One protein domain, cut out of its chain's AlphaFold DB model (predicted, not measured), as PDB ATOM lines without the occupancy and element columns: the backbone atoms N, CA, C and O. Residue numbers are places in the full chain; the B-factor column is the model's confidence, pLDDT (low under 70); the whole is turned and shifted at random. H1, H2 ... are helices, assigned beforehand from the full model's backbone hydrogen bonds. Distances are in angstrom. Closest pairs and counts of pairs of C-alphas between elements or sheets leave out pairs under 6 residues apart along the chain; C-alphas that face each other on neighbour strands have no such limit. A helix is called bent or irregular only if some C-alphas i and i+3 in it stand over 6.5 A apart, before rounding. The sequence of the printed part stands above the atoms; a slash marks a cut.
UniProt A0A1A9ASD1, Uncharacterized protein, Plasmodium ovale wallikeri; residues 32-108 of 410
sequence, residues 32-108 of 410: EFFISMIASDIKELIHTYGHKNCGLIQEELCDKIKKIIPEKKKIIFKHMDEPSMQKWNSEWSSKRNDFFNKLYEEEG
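This is residues 32 to 108 of the 410 residues of an uncharacterized protein of Plasmodium ovale wallikeri (UniProt A0A1A9ASD1). The model is a rod in which H1 and H2 pair off as a helical hairpin, and the bent helix H3 folds back from the far end of H2 along the length of the rod. H2 and H3a, the first arm of H3, make a narrow V, and H3b, the second arm, returns towards H1. The loop around Cys 54, with a short strand-like pairing in it, closes the hairpin at one end of the rod; the turn at Asp 81 makes the other end. The printed part has 77 residues with three named helices, H1, H2 and H3 in that order, and no named strand; its class is all helix. It is only just compact, close to loose, with a radius of gyration of the C-alphas of 13.7 A, and the C-alphas span 45 by 20 by 18 A.

H1, residues 32 to 49, and H2, residues 58 to 77, are a hairpin; they touch, with the C-alphas of Tyr 49 and Leu 61 closest at 6.3 A, and run opposite ways at a shallow tilt of 27 degrees. In the short link between them, residues 50 to 51 pair antiparallel with residues 55 to 56. By its hydrogen bonds H3, residues 82 to 106, was assigned as one helix, but it is bent: C-alphas 94 and 97 are 6.6 A apart. Its arms, H3a, residues 82 to 94, and H3b, residues 97 to 106, stand at a steep tilt of 53 degrees. H2 and H3a are close but not clearly touching, opposite ways at a shallow tilt of 27 degrees; their closest C-alphas, of Phe 77 and Met 85, are 6.7 A apart. H1 and H3b only just touch, with 3 pairs of C-alphas within 8 A, the closest being Lys 43 and Leu 103 at 7.7 A. H1 touches H3b with residues 35 to 43 alone, and the two run the same way at a steep tilt of 49 degrees. H1 and H3a are apart, and so are H2 and H3b. Every O i to N i+4 pair is within hydrogen-bond range in H3a and H3b; in H1 12 of 14 are, in H2 13 of 16.

H1 begins at C-alpha 32, (152.136, 145.467, 122.947), and is 25.1 A long. It has a kink of 36 degrees near residue 39 and is irregular, with C-alphas 37 and 40 7.3 A apart. H2 is 28.3 A long and ends at C-alpha 77, (148.323, 158.390, 127.537). H3a is 19.0 A long; H3b, 14.4 A long, ends at C-alpha 106, (143.068, 130.742, 123.847).

The two C-alphas farthest apart, of Cys 54 and Asp 81, are 45.0 A apart. The printed part has no cut. The link from H2 to H3 is tight, and no link is long. The mean pLDDT of the printed part is 94.5, and no printed residue is under 70.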
ATOM      1  N   GLU A  32     151.775 146.736 122.309       94.50
ATOM      2  CA  GLU A  32     152.136 145.467 122.947       94.50
ATOM      3  C   GLU A  32     152.174 145.588 124.481       94.50
ATOM      4  O   GLU A  32     151.641 144.728 125.186       94.50
ATOM      5  N   PHE A  33     152.706 146.698 125.010       94.88
ATOM      6  CA  PHE A  33     152.657 146.989 126.447       94.88
ATOM      7  C   PHE A  33     151.210 147.154 126.939       94.88
ATOM      8  O   PHE A  33     150.825 146.585 127.962       94.88
ATOM      9  N   PHE A  34     150.370 147.856 126.173       95.88
ATOM     10  CA  PHE A  34     148.947 147.988 126.495       95.88
ATOM     11  C   PHE A  34     148.210 146.642 126.471       95.88
ATOM     12  O   PHE A  34     147.414 146.372 127.365       95.88
ATOM     13  N   ILE A  35     148.518 145.780 125.498       95.75
ATOM     14  CA  ILE A  35     147.998 144.411 125.404       95.75
ATOM     15  C   ILE A  35     148.329 143.619 126.676       95.75
ATOM     16  O   ILE A  35     147.419 143.049 127.279       95.75
ATOM     17  N   SER A  36     149.582 143.645 127.153       94.50
ATOM     18  CA  SER A  36     149.941 142.975 128.415       94.50
ATOM     19  C   SER A  36     149.219 143.554 129.642       94.50
ATOM     20  O   SER A  36     148.798 142.795 130.510       94.50
ATOM     21  N   MET A  37     148.979 144.872 129.678       94.69
ATOM     22  CA  MET A  37     148.277 145.564 130.771       94.69
ATOM     23  C   MET A  37     146.782 145.193 130.891       94.69
ATOM     24  O   MET A  37     146.191 145.379 131.960       94.69
ATOM     25  N   ILE A  38     146.152 144.717 129.809       96.50
ATOM     26  CA  ILE A  38     144.713 144.394 129.775       96.50
ATOM     27  C   ILE A  38     144.410 142.898 129.631       96.50
ATOM     28  O   ILE A  38     143.279 142.490 129.889       96.50
ATOM     29  N   ALA A  39     145.376 142.073 129.215       96.19
ATOM     30  CA  ALA A  39     145.138 140.659 128.929       96.19
ATOM     31  C   ALA A  39     144.604 139.879 130.145       96.19
ATOM     32  O   ALA A  39     143.672 139.093 129.985       96.19
ATOM     33  N   SER A  40     145.144 140.124 131.346       95.69
ATOM     34  CA  SER A  40     144.691 139.450 132.574       95.69
ATOM     35  C   SER A  40     143.247 139.819 132.921       95.69
ATOM     36  O   SER A  40     142.410 138.927 133.031       95.69
ATOM     37  N   ASP A  41     142.926 141.118 132.994       96.06
ATOM     38  CA  ASP A  41     141.569 141.621 133.251       96.06
ATOM     39  C   ASP A  41     140.530 141.026 132.279       96.06
ATOM     40  O   ASP A  41     139.406 140.701 132.660       96.06
ATOM     41  N   ILE A  42     140.888 140.884 130.997       96.81
ATOM     42  CA  ILE A  42     139.981 140.346 129.974       96.81
ATOM     43  C   ILE A  42     139.788 138.834 130.151       96.81
ATOM     44  O   ILE A  42     138.656 138.364 130.025       96.81
ATOM     45  N   LYS A  43     140.845 138.074 130.470       96.75
ATOM     46  CA  LYS A  43     140.744 136.633 130.769       96.75
ATOM     47  C   LYS A  43     139.891 136.395 132.023       96.75
ATOM     48  O   LYS A  43     138.960 135.595 131.973       96.75
ATOM     49  N   GLU A  44     140.100 137.172 133.088       96.69
ATOM     50  CA  GLU A  44     139.275 137.143 134.308       96.69
ATOM     51  C   GLU A  44     137.795 137.451 134.014       96.69
ATOM     52  O   GLU A  44     136.899 136.752 134.495       96.69
ATOM     53  N   LEU A  45     137.507 138.445 133.165       96.81
ATOM     54  CA  LEU A  45     136.137 138.715 132.723       96.81
ATOM     55  C   LEU A  45     135.545 137.560 131.901       96.81
ATOM     56  O   LEU A  45     134.376 137.227 132.099       96.81
ATOM     57  N   ILE A  46     136.308 136.928 131.006       96.38
ATOM     58  CA  ILE A  46     135.846 135.755 130.243       96.38
ATOM     59  C   ILE A  46     135.526 134.589 131.189       96.38
ATOM     60  O   ILE A  46     134.473 133.966 131.050       96.38
ATOM     61  N   HIS A  47     136.369 134.331 132.192       94.94
ATOM     62  CA  HIS A  47     136.121 133.307 133.217       94.94
ATOM     63  C   HIS A  47     134.927 133.666 134.105       94.94
ATOM     64  O   HIS A  47     134.129 132.795 134.441       94.94
ATOM     65  N   THR A  48     134.734 134.945 134.433       96.06
ATOM     66  CA  THR A  48     133.569 135.440 135.185       96.06
ATOM     67  C   THR A  48     132.270 135.200 134.408       96.06
ATOM     68  O   THR A  48     131.335 134.602 134.939       96.06
ATOM     69  N   TYR A  49     132.223 135.595 133.133       95.44
ATOM     70  CA  TYR A  49     131.012 135.604 132.300       95.44
ATOM     71  C   TYR A  49     130.799 134.345 131.448       95.44
ATOM     72  O   TYR A  49     129.868 134.311 130.638       95.44
ATOM     73  N   GLY A  50     131.637 133.317 131.596       95.69
ATOM     74  CA  GLY A  50     131.629 132.149 130.721       95.69
ATOM     75  C   GLY A  50     132.003 130.828 131.368       95.69
ATOM     76  O   GLY A  50     132.507 130.755 132.486       95.69
ATOM     77  N   HIS A  51     131.752 129.766 130.610       96.19
ATOM     78  CA  HIS A  51     132.263 128.420 130.836       96.19
ATOM     79  C   HIS A  51     132.418 127.725 129.479       96.19
ATOM     80  O   HIS A  51     131.466 127.684 128.697       96.19
ATOM     81  N   LYS A  52     133.613 127.195 129.184       92.44
ATOM     82  CA  LYS A  52     134.008 126.717 127.841       92.44
ATOM     83  C   LYS A  52     133.028 125.716 127.211       92.44
ATOM     84  O   LYS A  52     132.810 125.745 125.999       92.44
ATOM     85  N   ASN A  53     132.402 124.873 128.034       91.19
ATOM     86  CA  ASN A  53     131.462 123.846 127.583       91.19
ATOM     87  C   ASN A  53     130.008 124.338 127.523       91.19
ATOM     88  O   ASN A  53     129.213 123.723 126.818       91.19
ATOM     89  N   CYS A  54     129.660 125.425 128.226       94.62
ATOM     90  CA  CYS A  54     128.265 125.818 128.451       94.62
ATOM     91  C   CYS A  54     127.853 127.159 127.815       94.62
ATOM     92  O   CYS A  54     126.692 127.300 127.425       94.62
ATOM     93  N   GLY A  55     128.777 128.114 127.635       93.94
ATOM     94  CA  GLY A  55     128.525 129.369 126.914       93.94
ATOM     95  C   GLY A  55     129.309 130.575 127.441       93.94
ATOM     96  O   GLY A  55     130.174 130.449 128.304       93.94
ATOM     97  N   LEU A  56     128.998 131.761 126.911       94.62
ATOM     98  CA  LEU A  56     129.609 133.040 127.295       94.62
ATOM     99  C   LEU A  56     128.560 134.157 127.200       94.62
ATOM    100  O   LEU A  56     127.957 134.330 126.138       94.62
ATOM    101  N   ILE A  57     128.352 134.930 128.269       93.06
ATOM    102  CA  ILE A  57     127.417 136.071 128.291       93.06
ATOM    103  C   ILE A  57     128.065 137.241 127.541       93.06
ATOM    104  O   ILE A  57     128.679 138.131 128.125       93.06
ATOM    105  N   GLN A  58     127.960 137.205 126.210       90.38
ATOM    106  CA  GLN A  58     128.683 138.112 125.314       90.38
ATOM    107  C   GLN A  58     128.403 139.588 125.621       90.38
ATOM    108  O   GLN A  58     129.336 140.371 125.691       90.38
ATOM    109  N   GLU A  59     127.149 139.992 125.820       89.00
ATOM    110  CA  GLU A  59     126.790 141.413 125.912       89.00
ATOM    111  C   GLU A  59     127.459 142.137 127.092       89.00
ATOM    112  O   GLU A  59     128.221 143.081 126.877       89.00
ATOM    113  N   GLU A  60     127.246 141.651 128.319       91.69
ATOM    114  CA  GLU A  60     127.803 142.250 129.540       91.69
ATOM    115  C   GLU A  60     129.333 142.181 129.575       91.69
ATOM    116  O   GLU A  60     129.993 143.164 129.920       91.69
ATOM    117  N   LEU A  61     129.902 141.052 129.139       94.19
ATOM    118  CA  LEU A  61     131.341 140.879 128.955       94.19
ATOM    119  C   LEU A  61     131.907 141.924 127.990       94.19
ATOM    120  O   LEU A  61     132.836 142.659 128.327       94.19
ATOM    121  N   CYS A  62     131.332 142.022 126.791       93.56
ATOM    122  CA  CYS A  62     131.798 142.948 125.778       93.56
ATOM    123  C   CYS A  62     131.649 144.402 126.243       93.56
ATOM    124  O   CYS A  62     132.438 145.243 125.821       93.56
ATOM    125  N   ASP A  63     130.614 144.764 127.005       93.12
ATOM    126  CA  ASP A  63     130.437 146.133 127.508       93.12
ATOM    127  C   ASP A  63     131.395 146.453 128.672       93.12
ATOM    128  O   ASP A  63     131.979 147.539 128.678       93.12
ATOM    129  N   LYS A  64     131.703 145.494 129.561       95.50
ATOM    130  CA  LYS A  64     132.800 145.634 130.540       95.50
ATOM    131  C   LYS A  64     134.168 145.794 129.866       95.50
ATOM    132  O   LYS A  64     134.895 146.727 130.196       95.50
ATOM    133  N   ILE A  65     134.493 144.979 128.859       95.25
ATOM    134  CA  ILE A  65     135.737 145.123 128.076       95.25
ATOM    135  C   ILE A  65     135.809 146.507 127.405       95.25
ATOM    136  O   ILE A  65     136.845 147.174 127.454       95.25
ATOM    137  N   LYS A  66     134.701 146.987 126.822       92.81
ATOM    138  CA  LYS A  66     134.616 148.331 126.218       92.81
ATOM    139  C   LYS A  66     134.786 149.473 127.227       92.81
ATOM    140  O   LYS A  66     135.157 150.562 126.798       92.81
ATOM    141  N   LYS A  67     134.565 149.237 128.525       95.31
ATOM    142  CA  LYS A  67     134.854 150.185 129.613       95.31
ATOM    143  C   LYS A  67     136.326 150.139 130.055       95.31
ATOM    144  O   LYS A  67     136.950 151.191 130.161       95.31
ATOM    145  N   ILE A  68     136.910 148.946 130.203       94.19
ATOM    146  CA  ILE A  68     138.317 148.777 130.619       94.19
ATOM    147  C   ILE A  68     139.296 149.406 129.615       94.19
ATOM    148  O   ILE A  68     140.245 150.075 130.024       94.19
ATOM    149  N   ILE A  69     139.064 149.246 128.304       93.94
ATOM    150  CA  ILE A  69     139.959 149.781 127.257       93.94
ATOM    151  C   ILE A  69     140.228 151.296 127.427       93.94
ATOM    152  O   ILE A  69     141.396 151.660 127.560       93.94
ATOM    153  N   PRO A  70     139.227 152.205 127.434       94.88
ATOM    154  CA  PRO A  70     139.473 153.637 127.612       94.88
ATOM    155  C   PRO A  70     140.002 154.002 129.007       94.88
ATOM    156  O   PRO A  70     140.755 154.968 129.119       94.88
ATOM    157  N   GLU A  71     139.660 153.252 130.057       95.50
ATOM    158  CA  GLU A  71     140.167 153.492 131.416       95.50
ATOM    159  C   GLU A  71     141.670 153.202 131.517       95.50
ATOM    160  O   GLU A  71     142.442 154.080 131.903       95.50
ATOM    161  N   LYS A  72     142.114 152.026 131.060       95.12
ATOM    162  CA  LYS A  72     143.539 151.656 131.002       95.12
ATOM    163  C   LYS A  72     144.307 152.534 130.001       95.12
ATOM    164  O   LYS A  72     145.438 152.931 130.264       95.12
ATOM    165  N   LYS A  73     143.681 152.924 128.882       95.00
ATOM    166  CA  LYS A  73     144.279 153.823 127.875       95.00
ATOM    167  C   LYS A  73     144.606 155.208 128.449       95.00
ATOM    168  O   LYS A  73     145.652 155.762 128.125       95.00
ATOM    169  N   LYS A  74     143.776 155.744 129.355       95.81
ATOM    170  CA  LYS A  74     144.085 156.988 130.093       95.81
ATOM    171  C   LYS A  74     145.334 156.875 130.975       95.81
ATOM    172  O   LYS A  74     145.903 157.908 131.308       95.81
ATOM    173  N   ILE A  75     145.763 155.670 131.365       94.31
ATOM    174  CA  ILE A  75     146.992 155.474 132.147       94.31
ATOM    175  C   ILE A  75     148.208 155.680 131.241       94.31
ATOM    176  O   ILE A  75     149.012 156.564 131.510       94.31
ATOM    177  N   ILE A  76     148.306 154.944 130.126       95.06
ATOM    178  CA  ILE A  76     149.438 155.081 129.191       95.06
ATOM    179  C   ILE A  76     149.504 156.469 128.533       95.06
ATOM    180  O   ILE A  76     150.591 157.016 128.375       95.06
ATOM    181  N   PHE A  77     148.359 157.086 128.213       95.44
ATOM    182  CA  PHE A  77     148.323 158.390 127.537       95.44
ATOM    183  C   PHE A  77     148.839 159.549 128.409       95.44
ATOM    184  O   PHE A  77     149.342 160.520 127.860       95.44
ATOM    185  N   LYS A  78     148.829 159.438 129.750       95.38
ATOM    186  CA  LYS A  78     149.474 160.428 130.647       95.38
ATOM    187  C   LYS A  78     150.984 160.565 130.431       95.38
ATOM    188  O   LYS A  78     151.573 161.548 130.873       95.38
ATOM    189  N   HIS A  79     151.608 159.567 129.810       93.75
ATOM    190  CA  HIS A  79     153.049 159.511 129.601       93.75
ATOM    191  C   HIS A  79     153.454 159.769 128.145       93.75
ATOM    192  O   HIS A  79     154.644 159.926 127.897       93.75
ATOM    193  N   MET A  80     152.501 159.848 127.212       93.25
ATOM    194  CA  MET A  80     152.745 160.086 125.786       93.25
ATOM    195  C   MET A  80     152.764 161.582 125.428       93.25
ATOM    196  O   MET A  80     152.300 162.427 126.190       93.25
ATOM    197  N   ASP A  81     153.275 161.891 124.237       92.75
ATOM    198  CA  ASP A  81     152.987 163.136 123.515       92.75
ATOM    199  C   ASP A  81     151.865 162.924 122.475       92.75
ATOM    200  O   ASP A  81     151.494 161.790 122.156       92.75
ATOM    201  N   GLU A  82     151.301 164.016 121.951       92.12
ATOM    202  CA  GLU A  82     150.197 163.976 120.978       92.12
ATOM    203  C   GLU A  82     150.554 163.185 119.690       92.12
ATOM    204  O   GLU A  82     149.761 162.318 119.305       92.12
ATOM    205  N   PRO A  83     151.745 163.341 119.063       92.44
ATOM    206  CA  PRO A  83     152.168 162.487 117.945       92.44
ATOM    207  C   PRO A  83     152.201 160.991 118.297       92.44
ATOM    208  O   PRO A  83     151.723 160.153 117.523       92.44
ATOM    209  N   SER A  84     152.706 160.638 119.484       92.94
ATOM    210  CA  SER A  84     152.724 159.258 119.977       92.94
ATOM    211  C   SER A  84     151.317 158.712 120.189       92.94
ATOM    212  O   SER A  84     151.042 157.588 119.768       92.94
ATOM    213  N   MET A  85     150.404 159.504 120.761       94.06
ATOM    214  CA  MET A  85     148.996 159.127 120.920       94.06
ATOM    215  C   MET A  85     148.315 158.880 119.569       94.06
ATOM    216  O   MET A  85     147.600 157.886 119.418       94.06
ATOM    217  N   GLN A  86     148.552 159.732 118.567       93.00
ATOM    218  CA  GLN A  86     147.986 159.579 117.222       93.00
ATOM    219  C   GLN A  86     148.501 158.313 116.520       93.00
ATOM    220  O   GLN A  86     147.690 157.495 116.071       93.00
ATOM    221  N   LYS A  87     149.821 158.074 116.509       94.25
ATOM    222  CA  LYS A  87     150.396 156.829 115.968       94.25
ATOM    223  C   LYS A  87     149.884 155.596 116.718       94.25
ATOM    224  O   LYS A  87     149.481 154.615 116.091       94.25
ATOM    225  N   TRP A  88     149.855 155.648 118.050       96.00
ATOM    226  CA  TRP A  88     149.362 154.552 118.885       96.00
ATOM    227  C   TRP A  88     147.901 154.213 118.583       96.00
ATOM    228  O   TRP A  88     147.554 153.039 118.481       96.00
ATOM    229  N   ASN A  89     147.044 155.220 118.379       95.19
ATOM    230  CA  ASN A  89     145.645 155.009 118.001       95.19
ATOM    231  C   ASN A  89     145.509 154.231 116.683       95.19
ATOM    232  O   ASN A  89     144.613 153.391 116.580       95.19
ATOM    233  N   SER A  90     146.387 154.484 115.707       94.81
ATOM    234  CA  SER A  90     146.416 153.756 114.434       94.81
ATOM    235  C   SER A  90     146.841 152.296 114.633       94.81
ATOM    236  O   SER A  90     146.074 151.384 114.318       94.81
ATOM    237  N   GLU A  91     148.000 152.057 115.260       95.44
ATOM    238  CA  GLU A  91     148.511 150.696 115.479       95.44
ATOM    239  C   GLU A  91     147.623 149.852 116.403       95.44
ATOM    240  O   GLU A  91     147.433 148.661 116.164       95.44
ATOM    241  N   TRP A  92     147.042 150.442 117.450       95.31
ATOM    242  CA  TRP A  92     146.056 149.747 118.275       95.31
ATOM    243  C   TRP A  92     144.805 149.402 117.465       95.31
ATOM    244  O   TRP A  92     144.259 148.314 117.622       95.31
ATOM    245  N   SER A  93     144.342 150.287 116.576       92.25
ATOM    246  CA  SER A  93     143.113 150.045 115.810       92.25
ATOM    247  C   SER A  93     143.226 148.863 114.847       92.25
ATOM    248  O   SER A  93     142.229 148.148 114.699       92.25
ATOM    249  N   SER A  94     144.407 148.626 114.261       92.06
ATOM    250  CA  SER A  94     144.700 147.419 113.477       92.06
ATOM    251  C   SER A  94     144.910 146.194 114.376       92.06
ATOM    252  O   SER A  94     144.148 145.232 114.277       92.06
ATOM    253  N   LYS A  95     145.852 146.246 115.331       93.81
ATOM    254  CA  LYS A  95     146.229 145.106 116.198       93.81
ATOM    255  C   LYS A  95     145.084 144.592 117.094       93.81
ATOM    256  O   LYS A  95     145.030 143.403 117.411       93.81
ATOM    257  N   ARG A  96     144.146 145.459 117.504       93.56
ATOM    258  CA  ARG A  96     143.045 145.150 118.444       93.56
ATOM    259  C   ARG A  96     142.207 143.942 118.034       93.56
ATOM    260  O   ARG A  96     141.856 143.145 118.898       93.56
ATOM    261  N   ASN A  97     141.815 143.846 116.762       93.12
ATOM    262  CA  ASN A  97     140.916 142.781 116.304       93.12
ATOM    263  C   ASN A  97     141.554 141.406 116.526       93.12
ATOM    264  O   ASN A  97     140.932 140.510 117.093       93.12
ATOM    265  N   ASP A  98     142.821 141.286 116.147       94.75
ATOM    266  CA  ASP A  98     143.537 140.017 116.122       94.75
ATOM    267  C   ASP A  98     143.999 139.620 117.529       94.75
ATOM    268  O   ASP A  98     143.894 138.451 117.895       94.75
ATOM    269  N   PHE A  99     144.351 140.603 118.370       95.25
ATOM    270  CA  PHE A  99     144.496 140.413 119.816       95.25
ATOM    271  C   PHE A  99     143.231 139.809 120.448       95.25
ATOM    272  O   PHE A  99     143.317 138.786 121.126       95.25
ATOM    273  N   PHE A 100     142.051 140.396 120.211       95.94
ATOM    274  CA  PHE A 100     140.804 139.880 120.786       95.94
ATOM    275  C   PHE A 100     140.388 138.529 120.197       95.94
ATOM    276  O   PHE A 100     139.856 137.700 120.931       95.94
ATOM    277  N   ASN A 101     140.650 138.267 118.914       95.25
ATOM    278  CA  ASN A 101     140.415 136.951 118.319       95.25
ATOM    279  C   ASN A 101     141.294 135.884 118.980       95.25
ATOM    280  O   ASN A 101     140.760 134.888 119.467       95.25
ATOM    281  N   LYS A 102     142.609 136.126 119.068       96.31
ATOM    282  CA  LYS A 102     143.564 135.195 119.680       96.31
ATOM    283  C   LYS A 102     143.252 134.948 121.157       96.31
ATOM    284  O   LYS A 102     143.184 133.798 121.568       96.31
ATOM    285  N   LEU A 103     143.003 136.001 121.940       96.38
ATOM    286  CA  LEU A 103     142.693 135.862 123.365       96.38
ATOM    287  C   LEU A 103     141.401 135.057 123.581       96.38
ATOM    288  O   LEU A 103     141.376 134.166 124.422       96.38
ATOM    289  N   TYR A 104     140.341 135.306 122.803       95.12
ATOM    290  CA  TYR A 104     139.118 134.498 122.906       95.12
ATOM    291  C   TYR A 104     139.348 133.042 122.483       95.12
ATOM    292  O   TYR A 104     138.775 132.148 123.099       95.12
ATOM    293  N   GLU A 105     140.175 132.797 121.464       93.75
ATOM    294  CA  GLU A 105     140.527 131.449 121.009       93.75
ATOM    295  C   GLU A 105     141.320 130.664 122.064       93.75
ATOM    296  O   GLU A 105     140.974 129.505 122.310       93.75
ATOM    297  N   GLU A 106     142.312 131.293 122.709       94.44
ATOM    298  CA  GLU A 106     143.068 130.742 123.847       94.44
ATOM    299  C   GLU A 106     142.128 130.310 124.985       94.44
ATOM    300  O   GLU A 106     142.249 129.203 125.500       94.44
ATOM    301  N   GLU A 107     141.138 131.143 125.325       94.44
ATOM    302  CA  GLU A 107     140.136 130.830 126.356       94.44
ATOM    303  C   GLU A 107     139.026 129.862 125.884       94.44
ATOM    304  O   GLU A 107     138.091 129.565 126.630       94.44
ATOM    305  N   GLY A 108     139.100 129.343 124.653       92.50
ATOM    306  CA  GLY A 108     138.154 128.353 124.125       92.50
ATOM    307  C   GLY A 108     136.821 128.925 123.623       92.50
ATOM    308  O   GLY A 108     135.844 128.184 123.494       92.50
TER     309      GLY A 108